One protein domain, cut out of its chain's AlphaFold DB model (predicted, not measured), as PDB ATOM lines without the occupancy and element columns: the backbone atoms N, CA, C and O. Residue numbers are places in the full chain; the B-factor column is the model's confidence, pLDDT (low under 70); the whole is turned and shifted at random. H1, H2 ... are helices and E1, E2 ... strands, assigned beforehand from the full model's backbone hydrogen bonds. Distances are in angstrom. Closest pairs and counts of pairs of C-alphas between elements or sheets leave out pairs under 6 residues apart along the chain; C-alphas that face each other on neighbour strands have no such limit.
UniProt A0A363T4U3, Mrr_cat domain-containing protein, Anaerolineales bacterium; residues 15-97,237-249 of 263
ATOM      1  N   HIS A  15       5.026  -0.664  42.806       59.53
ATOM      2  CA  HIS A  15       6.052   0.082  43.534       59.53
ATOM      3  C   HIS A  15       6.507  -0.642  44.802       59.53
ATOM      4  O   HIS A  15       7.708  -0.730  45.053       59.53
ATOM      5  N   ILE A  16       5.571  -1.249  45.542       67.62
ATOM      6  CA  ILE A  16       5.869  -1.911  46.819       67.62
ATOM      7  C   ILE A  16       6.920  -3.004  46.634       67.62
ATOM      8  O   ILE A  16       7.861  -3.074  47.414       67.62
ATOM      9  N   LEU A  17       6.792  -3.839  45.599       72.12
ATOM     10  CA  LEU A  17       7.743  -4.923  45.332       72.12
ATOM     11  C   LEU A  17       8.977  -4.439  44.566       72.12
ATOM     12  O   LEU A  17      10.092  -4.928  44.797       72.12
ATOM     13  N   ALA A  18       8.803  -3.475  43.660       75.50
ATOM     14  CA  ALA A  18       9.896  -2.981  42.839       75.50
ATOM     15  C   ALA A  18      10.978  -2.276  43.663       75.50
ATOM     16  O   ALA A  18      12.157  -2.409  43.336       75.50
ATOM     17  N   ASP A  19      10.613  -1.624  44.765       82.81
ATOM     18  CA  ASP A  19      11.552  -0.842  45.576       82.81
ATOM     19  C   ASP A  19      12.199  -1.649  46.720       82.81
ATOM     20  O   ASP A  19      13.109  -1.163  47.387       82.81
ATOM     21  N   LEU A  20      11.809  -2.918  46.917       83.31
ATOM     22  CA  LEU A  20      12.431  -3.784  47.928       83.31
ATOM     23  C   LEU A  20      13.913  -4.049  47.631       83.31
ATOM     24  O   LEU A  20      14.250  -4.667  46.624       83.31
ATOM     25  N   ALA A  21      14.803  -3.659  48.538       87.00
ATOM     26  CA  ALA A  21      16.206  -4.077  48.491       87.00
ATOM     27  C   ALA A  21      16.413  -5.496  49.055       87.00
ATOM     28  O   ALA A  21      17.414  -6.150  48.765       87.00
ATOM     29  N   GLU A  22      15.460  -5.979  49.854       85.31
ATOM     30  CA  GLU A  22      15.540  -7.237  50.591       85.31
ATOM     31  C   GLU A  22      14.397  -8.178  50.215       85.31
ATOM     32  O   GLU A  22      13.309  -7.765  49.811       85.31
ATOM     33  N   CYS A  23      14.651  -9.475  50.352       76.31
ATOM     34  CA  CYS A  23      13.646 -10.502  50.173       76.31
ATOM     35  C   CYS A  23      12.569 -10.377  51.263       76.31
ATOM     36  O   CYS A  23      12.911 -10.475  52.445       76.31
ATOM     37  N   PRO A  24      11.275 -10.282  50.907       71.12
ATOM     38  CA  PRO A  24      10.201 -10.154  51.895       71.12
ATOM     39  C   PRO A  24      10.018 -11.410  52.765       71.12
ATOM     40  O   PRO A  24       9.327 -11.357  53.776       71.12
ATOM     41  N   PHE A  25      10.632 -12.537  52.386       66.62
ATOM     42  CA  PHE A  25      10.529 -13.813  53.103       66.62
ATOM     43  C   PHE A  25      11.721 -14.105  54.012       66.62
ATOM     44  O   PHE A  25      11.555 -14.719  55.060       66.62
ATOM     45  N   CYS A  26      12.922 -13.698  53.603       59.53
ATOM     46  CA  CYS A  26      14.162 -14.067  54.292       59.53
ATOM     47  C   CYS A  26      14.896 -12.870  54.897       59.53
ATOM     48  O   CYS A  26      15.901 -13.079  55.565       59.53
ATOM     49  N   ALA A  27      14.457 -11.638  54.612       75.69
ATOM     50  CA  ALA A  27      15.177 -10.404  54.946       75.69
ATOM     51  C   ALA A  27      16.636 -10.376  54.432       75.69
ATOM     52  O   ALA A  27      17.488  -9.653  54.936       75.69
ATOM     53  N   VAL A  28      16.942 -11.189  53.414       74.62
ATOM     54  CA  VAL A  28      18.258 -11.235  52.765       74.62
ATOM     55  C   VAL A  28      18.283 -10.230  51.622       74.62
ATOM     56  O   VAL A  28      17.322 -10.145  50.854       74.62
ATOM     57  N   HIS A  29      19.392  -9.507  51.477       85.31
ATOM     58  CA  HIS A  29      19.588  -8.566  50.377       85.31
ATOM     59  C   HIS A  29      19.490  -9.265  49.015       85.31
ATOM     60  O   HIS A  29      20.085 -10.325  48.793       85.31
ATOM     61  N   LEU A  30      18.735  -8.669  48.097       86.44
ATOM     62  CA  LEU A  30      18.538  -9.223  46.765       86.44
ATOM     63  C   LEU A  30      19.787  -9.013  45.913       86.44
ATOM     64  O   LEU A  30      20.353  -7.922  45.856       86.44
ATOM     65  N   GLN A  31      20.195 -10.055  45.201       84.75
ATOM     66  CA  GLN A  31      21.280  -9.975  44.237       84.75
ATOM     67  C   GLN A  31      20.730  -9.620  42.861       84.75
ATOM     68  O   GLN A  31      19.713 -10.157  42.418       84.75
ATOM     69  N   ARG A  32      21.414  -8.702  42.175       88.94
ATOM     70  CA  ARG A  32      21.085  -8.346  40.795       88.94
ATOM     71  C   ARG A  32      21.468  -9.494  39.871       88.94
ATOM     72  O   ARG A  32      22.619  -9.916  39.850       88.94
ATOM     73  N   LEU A  33      20.499  -9.932  39.084       83.81
ATOM     74  CA  LEU A  33      20.632 -11.012  38.125       83.81
ATOM     75  C   LEU A  33      21.110 -10.516  36.764       83.81
ATOM     76  O   LEU A  33      22.083 -11.015  36.209       83.81
ATOM     77  N   PHE A  34      20.429  -9.506  36.235       85.19
ATOM     78  CA  PHE A  34      20.766  -8.887  34.963       85.19
ATOM     79  C   PHE A  34      20.285  -7.438  34.937       85.19
ATOM     80  O   PHE A  34      19.430  -7.029  35.728       85.19
ATOM     81  N   TRP A  35      20.851  -6.677  34.008       88.06
ATOM     82  CA  TRP A  35      20.408  -5.339  33.647       88.06
ATOM     83  C   TRP A  35      20.574  -5.183  32.137       88.06
ATOM     84  O   TRP A  35      21.698  -5.145  31.637       88.06
ATOM     85  N   ASP A  36      19.453  -5.151  31.426       81.38
ATOM     86  CA  ASP A  36      19.390  -4.949  29.979       81.38
ATOM     87  C   ASP A  36      18.871  -3.535  29.724       81.38
ATOM     88  O   ASP A  36      17.694  -3.247  29.947       81.38
ATOM     89  N   GLN A  37      19.769  -2.640  29.316       76.62
ATOM     90  CA  GLN A  37      19.424  -1.277  28.936       76.62
ATOM     91  C   GLN A  37      19.221  -1.222  27.421       76.62
ATOM     92  O   GLN A  37      20.183  -1.171  26.645       76.62
ATOM     93  N   ARG A  38      17.961  -1.176  26.977       68.19
ATOM     94  CA  ARG A  38      17.639  -1.055  25.553       68.19
ATOM     95  C   ARG A  38      17.486   0.409  25.183       68.19
ATOM     96  O   ARG A  38      16.415   1.000  25.301       68.19
ATOM     97  N   LYS A  39      18.568   1.001  24.680       60.00
ATOM     98  CA  LYS A  39      18.498   2.309  24.018       60.00
ATOM     99  C   LYS A  39      17.885   2.127  22.637       60.00
ATOM    100  O   LYS A  39      18.465   1.456  21.785       60.00
ATOM    101  N   ASN A  40      16.723   2.727  22.405       55.47
ATOM    102  CA  ASN A  40      16.132   2.742  21.074       55.47
ATOM    103  C   ASN A  40      16.935   3.724  20.204       55.47
ATOM    104  O   ASN A  40      17.031   4.910  20.505       55.47
ATOM    105  N   SER A  41      17.546   3.231  19.128       47.34
ATOM    106  CA  SER A  41      18.519   3.955  18.294       47.34
ATOM    107  C   SER A  41      17.916   5.028  17.372       47.34
ATOM    108  O   SER A  41      18.532   5.406  16.379       47.34
ATOM    109  N   SER A  42      16.719   5.538  17.664       49.78
ATOM    110  CA  SER A  42      16.014   6.499  16.812       49.78
ATOM    111  C   SER A  42      15.728   7.797  17.561       49.78
ATOM    112  O   SER A  42      14.632   7.982  18.074       49.78
ATOM    113  N   HIS A  43      16.723   8.685  17.612       49.66
ATOM    114  CA  HIS A  43      16.632  10.144  17.817       49.66
ATOM    115  C   HIS A  43      15.812  10.741  18.987       49.66
ATOM    116  O   HIS A  43      15.860  11.956  19.161       49.66
ATOM    117  N   ASN A  44      15.174   9.944  19.841       54.50
ATOM    118  CA  ASN A  44      14.509  10.369  21.069       54.50
ATOM    119  C   ASN A  44      15.163   9.692  22.277       54.50
ATOM    120  O   ASN A  44      15.601   8.547  22.193       54.50
ATOM    121  N   GLN A  45      15.231  10.410  23.399       62.69
ATOM    122  CA  GLN A  45      15.795   9.975  24.687       62.69
ATOM    123  C   GLN A  45      14.928   8.909  25.391       62.69
ATOM    124  O   GLN A  45      14.804   8.908  26.616       62.69
ATOM    125  N   ASP A  46      14.290   8.035  24.619       70.62
ATOM    126  CA  ASP A  46      13.460   6.963  25.139       70.62
ATOM    127  C   ASP A  46      14.364   5.855  25.686       70.62
ATOM    128  O   ASP A  46      15.341   5.450  25.042       70.62
ATOM    129  N   TYR A  47      14.031   5.350  26.870       76.25
ATOM    130  CA  TYR A  47      14.724   4.217  27.474       76.25
ATOM    131  C   TYR A  47      13.733   3.139  27.900       76.25
ATOM    132  O   TYR A  47      12.563   3.411  28.180       76.25
ATOM    133  N   ASP A  48      14.222   1.906  27.893       81.88
ATOM    134  CA  ASP A  48      13.486   0.691  28.217       81.88
ATOM    135  C   ASP A  48      14.471  -0.245  28.923       81.88
ATOM    136  O   ASP A  48      15.233  -0.976  28.284       81.88
ATOM    137  N   ASP A  49      14.516  -0.124  30.245       85.31
ATOM    138  CA  ASP A  49      15.436  -0.859  31.102       85.31
ATOM    139  C   ASP A  49      14.711  -2.063  31.708       85.31
ATOM    140  O   ASP A  49      13.608  -1.939  32.244       85.31
ATOM    141  N   LEU A  50      15.346  -3.235  31.652       85.44
ATOM    142  CA  LEU A  50      14.865  -4.462  32.278       85.44
ATOM    143  C   LEU A  50      15.876  -4.930  33.331       85.44
ATOM    144  O   LEU A  50      17.021  -5.256  33.010       85.44
ATOM    145  N   LEU A  51      15.454  -4.973  34.593       88.38
ATOM    146  CA  LEU A  51      16.289  -5.344  35.732       88.38
ATOM    147  C   LEU A  51      15.755  -6.609  36.398       88.38
ATOM    148  O   LEU A  51      14.598  -6.651  36.806       88.38
ATOM    149  N   GLY A  52      16.604  -7.620  36.555       89.06
ATOM    150  CA  GLY A  52      16.280  -8.846  37.282       89.06
ATOM    151  C   GLY A  52      16.980  -8.893  38.634       89.06
ATOM    152  O   GLY A  52      18.155  -8.539  38.733       89.06
ATOM    153  N   PHE A  53      16.290  -9.371  39.664       87.75
ATOM    154  CA  PHE A  53      16.830  -9.596  41.004       87.75
ATOM    155  C   PHE A  53      16.362 -10.937  41.557       87.75
ATOM    156  O   PHE A  53      15.250 -11.377  41.267       87.75
ATOM    157  N   PHE A  54      17.178 -11.553  42.409       83.25
ATOM    158  CA  PHE A  54      16.816 -12.781  43.108       83.25
ATOM    159  C   PHE A  54      17.364 -12.821  44.538       83.25
ATOM    160  O   PHE A  54      18.334 -12.149  44.885       83.25
ATOM    161  N   CYS A  55      16.727 -13.622  45.383       74.12
ATOM    162  CA  CYS A  55      17.164 -13.927  46.730       74.12
ATOM    163  C   CYS A  55      18.099 -15.145  46.691       74.12
ATOM    164  O   CYS A  55      17.641 -16.234  46.332       74.12
ATOM    165  N   PRO A  56      19.364 -15.023  47.129       64.62
ATOM    166  CA  PRO A  56      20.290 -16.152  47.173       64.62
ATOM    167  C   PRO A  56      19.979 -17.147  48.301       64.62
ATOM    168  O   PRO A  56      20.660 -18.152  48.418       64.62
ATOM    169  N   SER A  57      18.994 -16.874  49.161       57.69
ATOM    170  CA  SER A  57      18.615 -17.783  50.250       57.69
ATOM    171  C   SER A  57      17.413 -18.659  49.896       57.69
ATOM    172  O   SER A  57      17.456 -19.856  50.143       57.69
ATOM    173  N   CYS A  58      16.359 -18.094  49.295       58.69
ATOM    174  CA  CYS A  58      15.117 -18.826  48.993       58.69
ATOM    175  C   CYS A  58      14.752 -18.875  47.502       58.69
ATOM    176  O   CYS A  58      13.728 -19.448  47.137       58.69
ATOM    177  N   GLY A  59      15.540 -18.231  46.634       65.94
ATOM    178  CA  GLY A  59      15.304 -18.200  45.191       65.94
ATOM    179  C   GLY A  59      14.111 -17.350  44.736       65.94
ATOM    180  O   GLY A  59      13.802 -17.340  43.544       65.94
ATOM    181  N   TRP A  60      13.444 -16.624  45.646       76.00
ATOM    182  CA  TRP A  60      12.456 -15.607  45.272       76.00
ATOM    183  C   TRP A  60      13.075 -14.587  44.317       76.00
ATOM    184  O   TRP A  60      14.217 -14.183  44.517       76.00
ATOM    185  N   TRP A  61      12.335 -14.151  43.307       79.81
ATOM    186  CA  TRP A  61      12.837 -13.241  42.289       79.81
ATOM    187  C   TRP A  61      11.840 -12.135  41.968       79.81
ATOM    188  O   TRP A  61      10.629 -12.276  42.146       79.81
ATOM    189  N   LYS A  62      12.373 -11.030  41.450       86.50
ATOM    190  CA  LYS A  62      11.597  -9.957  40.835       86.50
ATOM    191  C   LYS A  62      12.266  -9.461  39.564       86.50
ATOM    192  O   LYS A  62      13.490  -9.416  39.472       86.50
ATOM    193  N   VAL A  63      11.451  -9.052  38.608       86.81
ATOM    194  CA  VAL A  63      11.868  -8.364  37.395       86.81
ATOM    195  C   VAL A  63      11.135  -7.038  37.322       86.81
ATOM    196  O   VAL A  63       9.917  -6.972  37.477       86.81
ATOM    197  N   ILE A  64      11.900  -5.981  37.096       86.62
ATOM    198  CA  ILE A  64      11.433  -4.609  36.989       86.62
ATOM    199  C   ILE A  64      11.662  -4.164  35.552       86.62
ATOM    200  O   ILE A  64      12.740  -4.382  35.000       86.62
ATOM    201  N   ARG A  65      10.656  -3.528  34.958       84.00
ATOM    202  CA  ARG A  65      10.786  -2.831  33.684       84.00
ATOM    203  C   ARG A  65      10.518  -1.352  33.893       84.00
ATOM    204  O   ARG A  65       9.452  -0.993  34.391       84.00
ATOM    205  N   GLU A  66      11.459  -0.510  33.501       84.00
ATOM    206  CA  GLU A  66      11.343   0.944  33.580       84.00
ATOM    207  C   GLU A  66      11.364   1.522  32.171       84.00
ATOM    208  O   GLU A  66      12.307   1.300  31.412       84.00
ATOM    209  N   THR A  67      10.314   2.259  31.811       79.25
ATOM    210  CA  THR A  67      10.216   2.928  30.516       79.25
ATOM    211  C   THR A  67      10.075   4.430  30.702       79.25
ATOM    212  O   THR A  67       9.300   4.919  31.527       79.25
ATOM    213  N   GLY A  68      10.839   5.177  29.913       79.00
ATOM    214  CA  GLY A  68      10.695   6.617  29.763       79.00
ATOM    215  C   GLY A  68      10.397   6.928  28.309       79.00
ATOM    216  O   GLY A  68      11.188   6.566  27.438       79.00
ATOM    217  N   ILE A  69       9.261   7.572  28.044       73.12
ATOM    218  CA  ILE A  69       8.841   7.926  26.688       73.12
ATOM    219  C   ILE A  69       8.684   9.437  26.586       73.12
ATOM    220  O   ILE A  69       7.895  10.054  27.310       73.12
ATOM    221  N   TRP A  70       9.397  10.026  25.633       71.56
ATOM    222  CA  TRP A  70       9.193  11.404  25.227       71.56
ATOM    223  C   TRP A  70       8.105  11.474  24.167       71.56
ATOM    224  O   TRP A  70       8.207  10.894  23.086       71.56
ATOM    225  N   SER A  71       7.052  12.235  24.456       65.88
ATOM    226  CA  SER A  71       6.079  12.583  23.424       65.88
ATOM    227  C   SER A  71       6.792  13.366  22.316       65.88
ATOM    228  O   SER A  71       7.587  14.259  22.634       65.88
ATOM    229  N   PRO A  72       6.516  13.079  21.029       63.62
ATOM    230  CA  PRO A  72       7.119  13.829  19.939       63.62
ATOM    231  C   PRO A  72       6.814  15.324  20.109       63.62
ATOM    232  O   PRO A  72       5.719  15.678  20.564       63.62
ATOM    233  N   PRO A  73       7.765  16.213  19.770       59.81
ATOM    234  CA  PRO A  73       7.576  17.646  19.929       59.81
ATOM    235  C   PRO A  73       6.362  18.093  19.110       59.81
ATOM    236  O   PRO A  73       6.374  18.074  17.881       59.81
ATOM    237  N   ASN A  74       5.290  18.481  19.801       62.84
ATOM    238  CA  ASN A  74       4.112  19.073  19.186       62.84
ATOM    239  C   ASN A  74       4.251  20.599  19.286       62.84
ATOM    240  O   ASN A  74       4.351  21.117  20.394       62.84
ATOM    241  N   PRO A  75       4.201  21.360  18.181       57.59
ATOM    242  CA  PRO A  75       4.334  22.817  18.230       57.59
ATOM    243  C   PRO A  75       3.236  23.528  19.047       57.59
ATOM    244  O   PRO A  75       3.363  24.716  19.324       57.59
ATOM    245  N   ARG A  76       2.160  22.830  19.444       59.78
ATOM    246  CA  ARG A  76       1.074  23.366  20.284       59.78
ATOM    247  C   ARG A  76       1.132  22.941  21.757       59.78
ATOM    248  O   ARG A  76       0.361  23.468  22.550       59.78
ATOM    249  N   HIS A  77       1.997  21.998  22.135       60.22
ATOM    250  CA  HIS A  77       2.056  21.456  23.497       60.22
ATOM    251  C   HIS A  77       3.504  21.193  23.921       60.22
ATOM    252  O   HIS A  77       4.300  20.688  23.138       60.22
ATOM    253  N   MET A  78       3.842  21.483  25.181       57.12
ATOM    254  CA  MET A  78       5.146  21.095  25.726       57.12
ATOM    255  C   MET A  78       5.366  19.576  25.596       57.12
ATOM    256  O   MET A  78       4.411  18.817  25.804       57.12
ATOM    257  N   PRO A  79       6.597  19.125  25.278       60.94
ATOM    258  CA  PRO A  79       6.924  17.706  25.262       60.94
ATOM    259  C   PRO A  79       6.614  17.105  26.634       60.94
ATOM    260  O   PRO A  79       7.097  17.580  27.662       60.94
ATOM    261  N   LYS A  80       5.759  16.081  26.645       67.50
ATOM    262  CA  LYS A  80       5.401  15.344  27.856       67.50
ATOM    263  C   LYS A  80       6.316  14.135  27.978       67.50
ATOM    264  O   LYS A  80       6.377  13.322  27.055       67.50
ATOM    265  N   PHE A  81       6.997  14.034  29.113       73.25
ATOM    266  CA  PHE A  81       7.704  12.829  29.518       73.25
ATOM    267  C   PHE A  81       6.748  11.943  30.311       73.25
ATOM    268  O   PHE A  81       6.130  12.403  31.275       73.25
ATOM    269  N   VAL A  82       6.603  10.692  29.888       73.12
ATOM    270  CA  VAL A  82       5.823   9.681  30.604       73.12
ATOM    271  C   VAL A  82       6.794   8.636  31.131       73.12
ATOM    272  O   VAL A  82       7.512   8.012  30.352       73.12
ATOM    273  N   TYR A  83       6.804   8.465  32.452       78.62
ATOM    274  CA  TYR A  83       7.548   7.414  33.135       78.62
ATOM    275  C   TYR A  83       6.594   6.295  33.541       78.62
ATOM    276  O   TYR A  83       5.559   6.567  34.155       78.62
ATOM    277  N   GLN A  84       6.935   5.051  33.218       76.19
ATOM    278  CA  GLN A  84       6.179   3.877  33.644       76.19
ATOM    279  C   GLN A  84       7.129   2.849  34.260       76.19
ATOM    280  O   GLN A  84       8.211   2.584  33.739       76.19
ATOM    281  N   LYS A  85       6.706   2.264  35.382       79.50
ATOM    282  CA  LYS A  85       7.439   1.220  36.098       79.50
ATOM    283  C   LYS A  85       6.532   0.013  36.274       79.50
ATOM    284  O   LYS A  85       5.461   0.124  36.864       79.50
ATOM    285  N   PHE A  86       6.975  -1.133  35.779       79.75
ATOM    286  CA  PHE A  86       6.278  -2.407  35.897       79.75
ATOM    287  C   PHE A  86       7.127  -3.365  36.723       79.75
ATOM    288  O   PHE A  86       8.354  -3.349  36.637       79.75
ATOM    289  N   CYS A  87       6.480  -4.210  37.518       80.12
ATOM    290  CA  CYS A  87       7.161  -5.215  38.318       80.12
ATOM    291  C   CYS A  87       6.407  -6.534  38.232       80.12
ATOM    292  O   CYS A  87       5.190  -6.574  38.405       80.12
ATOM    293  N   GLN A  88       7.155  -7.606  38.015       78.81
ATOM    294  CA  GLN A  88       6.683  -8.973  38.144       78.81
ATOM    295  C   GLN A  88       7.573  -9.677  39.158       78.81
ATOM    296  O   GLN A  88       8.788  -9.492  39.155       78.81
ATOM    297  N   ALA A  89       6.983 -10.458  40.050       75.31
ATOM    298  CA  ALA A  89       7.726 -11.212  41.044       75.31
ATOM    299  C   ALA A  89       7.190 -12.634  41.122       75.31
ATOM    300  O   ALA A  89       6.018 -12.890  40.852       75.31
ATOM    301  N   GLY A  90       8.057 -13.555  41.518       68.50
ATOM    302  CA  GLY A  90       7.716 -14.958  41.643       68.50
ATOM    303  C   GLY A  90       8.559 -15.629  42.711       68.50
ATOM    304  O   GLY A  90       9.700 -15.254  42.975       68.50
ATOM    305  N   ALA A  91       7.980 -16.635  43.353       61.53
ATOM    306  CA  ALA A  91       8.767 -17.618  44.079       61.53
ATOM    307  C   ALA A  91       9.251 -18.693  43.097       61.53
ATOM    308  O   ALA A  91       8.712 -18.822  41.996       61.53
ATOM    309  N   VAL A  92      10.256 -19.474  43.495       51.44
ATOM    310  CA  VAL A  92      10.692 -20.642  42.722       51.44
ATOM    311  C   VAL A  92       9.502 -21.583  42.549       51.44
ATOM    312  O   VAL A  92       9.090 -22.284  43.472       51.44
ATOM    313  N   MET A  93       8.932 -21.572  41.350       38.53
ATOM    314  CA  MET A  93       8.102 -22.651  40.860       38.53
ATOM    315  C   MET A  93       9.062 -23.634  40.192       38.53
ATOM    316  O   MET A  93       9.861 -23.231  39.352       38.53
ATOM    317  N   ASN A  94       8.973 -24.897  40.602       34.53
ATOM    318  CA  ASN A  94       9.852 -26.026  40.280       34.53
ATOM    319  C   ASN A  94      10.969 -26.276  41.302       34.53
ATOM    320  O   ASN A  94      12.046 -25.688  41.257       34.53
ATOM    321  N   LEU A  95      10.733 -27.301  42.129       33.16
ATOM    322  CA  LEU A  95      11.726 -28.352  42.349       33.16
ATOM    323  C   LEU A  95      12.160 -28.851  40.958       33.16
ATOM    324  O   LEU A  95      11.564 -29.780  40.421       33.16
ATOM    325  N   PHE A  96      13.087 -28.153  40.304       32.53
ATOM    326  CA  PHE A  96      13.675 -28.630  39.062       32.53
ATOM    327  C   PHE A  96      14.666 -29.729  39.470       32.53
ATOM    328  O   PHE A  96      15.603 -29.424  40.206       32.53
ATOM    329  N   PRO A  97      14.497 -30.990  39.036       37.22
ATOM    330  CA  PRO A  97      15.454 -32.069  39.287       37.22
ATOM    331  C   PRO A  97      16.671 -31.914  38.353       37.22
ATOM    332  O   PRO A  97      17.048 -32.824  37.619       37.22
ATOM    333  N   PRO A 237      17.908 -22.221  41.181       51.03
ATOM    334  CA  PRO A 237      18.220 -22.446  39.779       51.03
ATOM    335  C   PRO A 237      19.515 -21.707  39.410       51.03
ATOM    336  O   PRO A 237      19.775 -20.636  39.967       51.03
ATOM    337  N   PRO A 238      20.338 -22.232  38.487       52.50
ATOM    338  CA  PRO A 238      21.583 -21.591  38.080       52.50
ATOM    339  C   PRO A 238      21.276 -20.363  37.216       52.50
ATOM    340  O   PRO A 238      21.471 -20.358  35.999       52.50
ATOM    341  N   TYR A 239      20.775 -19.303  37.843       61.78
ATOM    342  CA  TYR A 239      20.546 -18.019  37.211       61.78
ATOM    343  C   TYR A 239      21.904 -17.346  36.959       61.78
ATOM    344  O   TYR A 239      22.344 -16.464  37.685       61.78
ATOM    345  N   SER A 240      22.624 -17.826  35.952       60.06
ATOM    346  CA  SER A 240      23.930 -17.296  35.548       60.06
ATOM    347  C   SER A 240      23.829 -16.284  34.407       60.06
ATOM    348  O   SER A 240      24.809 -15.609  34.100       60.06
ATOM    349  N   SER A 241      22.656 -16.155  33.779       66.81
ATOM    350  CA  SER A 241      22.405 -15.214  32.688       66.81
ATOM    351  C   SER A 241      20.919 -14.864  32.554       66.81
ATOM    352  O   SER A 241      20.040 -15.587  33.032       66.81
ATOM    353  N   GLN A 242      20.636 -13.757  31.863       74.75
ATOM    354  CA  GLN A 242      19.282 -13.369  31.462       74.75
ATOM    355  C   GLN A 242      18.617 -14.440  30.586       74.75
ATOM    356  O   GLN A 242      17.442 -14.727  30.778       74.75
ATOM    357  N   GLU A 243      19.355 -15.056  29.660       72.12
ATOM    358  CA  GLU A 243      18.837 -16.119  28.788       72.12
ATOM    359  C   GLU A 243      18.381 -17.339  29.593       72.12
ATOM    360  O   GLU A 243      17.277 -17.835  29.377       72.12
ATOM    361  N   ASN A 244      19.173 -17.759  30.587       67.50
ATOM    362  CA  ASN A 244      18.814 -18.870  31.470       67.50
ATOM    363  C   ASN A 244      17.550 -18.554  32.271       67.50
ATOM    364  O   ASN A 244      16.672 -19.399  32.412       67.50
ATOM    365  N   PHE A 245      17.429 -17.321  32.763       73.44
ATOM    366  CA  PHE A 245      16.247 -16.885  33.497       73.44
ATOM    367  C   PHE A 245      14.995 -16.833  32.610       73.44
ATOM    368  O   PHE A 245      13.962 -17.389  32.976       73.44
ATOM    369  N   LEU A 246      15.084 -16.210  31.432       73.44
ATOM    370  CA  LEU A 246      13.963 -16.079  30.494       73.44
ATOM    371  C   LEU A 246      13.572 -17.410  29.835       73.44
ATOM    372  O   LEU A 246      12.443 -17.551  29.376       73.44
ATOM    373  N   GLY A 247      14.474 -18.395  29.806       67.62
ATOM    374  CA  GLY A 247      14.153 -19.767  29.415       67.62
ATOM    375  C   GLY A 247      13.322 -20.526  30.457       67.62
ATOM    376  O   GLY A 247      12.658 -21.500  30.109       67.62
ATOM    377  N   MET A 248      13.341 -20.089  31.722       62.72
ATOM    378  CA  MET A 248      12.618 -20.726  32.831       62.72
ATOM    379  C   MET A 248      11.364 -19.958  33.267       62.72
ATOM    380  O   MET A 248      10.458 -20.563  33.838       62.72
ATOM    381  N   HIS A 249      11.305 -18.649  33.008       69.19
ATOM    382  CA  HIS A 249      10.235 -17.765  33.471       69.19
ATOM    383  C   HIS A 249       9.653 -16.941  32.327       69.19
ATOM    384  O   HIS A 249      10.375 -16.216  31.640       69.19
TER     385      HIS A 249
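This is residues 15 to 97 and 237 to 249 of the 263 residues of the protein "Mrr_cat domain-containing protein" of Anaerolineales bacterium (UniProt A0A363T4U3). A long, twisted ribbon of four antiparallel strands, E1 to E4, runs along the rod-like whole, with the short helix H1 over edge strand E4 and the short helix H2 only grazing the sheet near E1 and E2. The loop tip at residues 73 to 78, between E3 and E4, sticks out at one end of the long axis, and the tail after E4 runs to Pro 97 at the other. The printed part has 96 residues with two named helices and four named strands, in the order H1, E1, E2, E3, E4, H2; the sheet's order is E1, E2, E3, E4, and the class is mixed, helices and strands. The whole is loose, with a radius of gyration of the C-alphas of 16.8 A and spans of 59 by 26 by 18 A.

The printed part begins with H1, residues 15 to 18, whose first C-alpha, that of His 15, is at (6.052, 0.082, 43.534); it measures 5.0 A from first to last C-alpha. Residues 19 to 30 hold no named element. E1 is residues 31 to 39, 23.8 A long, and begins with the C-alpha of Gln 31 at (21.280, -9.975, 44.237). E2 is residues 47 to 54, 23.2 A long. E3, residues 61 to 70, measures 30.2 A, and E4, residues 81 to 90, measures 30.3 A. After the cut, H2 is residues 242 to 248, 10.0 A long, ending with the C-alpha of Met 248 at (12.618, -20.726, 32.831).

The four strands form a meander, each strand the antiparallel neighbour of the one before, and E1 and E4 are the edge strands. E1 and E2 form a hairpin with 168 degrees between their directions; N 33 and O 52 are 2.7 A apart and N 36 and O 50 are 2.9 A apart, within hydrogen-bond range. The hairpin of E2 and E3 has 170 degrees between its strands, with N 51 and O 64 at 2.8 A and N 64 and O 51 at 2.8 A. In the hairpin of E3 and E4, at 168 degrees, N 63 and O 88 are 2.8 A apart and N 86 and O 65 are 2.8 A apart. H1 is on the sheet, at a height over the sheet of 7.5 A, and lies over E4; their closest C-alphas are those of Ala 18 and Cys 87, 5.7 A apart. H2 only grazes the sheet, with its residues 242 to 245; its closest C-alphas to E1 are those of Gln 242 and Phe 34, 5.9 A apart. H1 and H2 are apart, and so are E1 and E4. In H2 every O i to N i+4 pair is within hydrogen-bond range, while H1, with 4 residues, is too short for such a pair.

The two C-alphas farthest apart are those of Arg 76 and Pro 97, 60.3 A. The sheet's C-alphas lie up to 6.0 A off the best plane through them. Residues 98 to 236 are cut out, and the C-alphas of residues 97 and 237 are 10.0 A apart across the cut; the link from E4 to H2 crosses it. Of the links that are printed whole, H1 to E1 is long, with 12 residues, and the other three are short. The mean pLDDT of the printed part is 70.0, and 43 residues are under 70, among them residues 38 to 45, 71 to 80, 90 to 97 and 237 to 241.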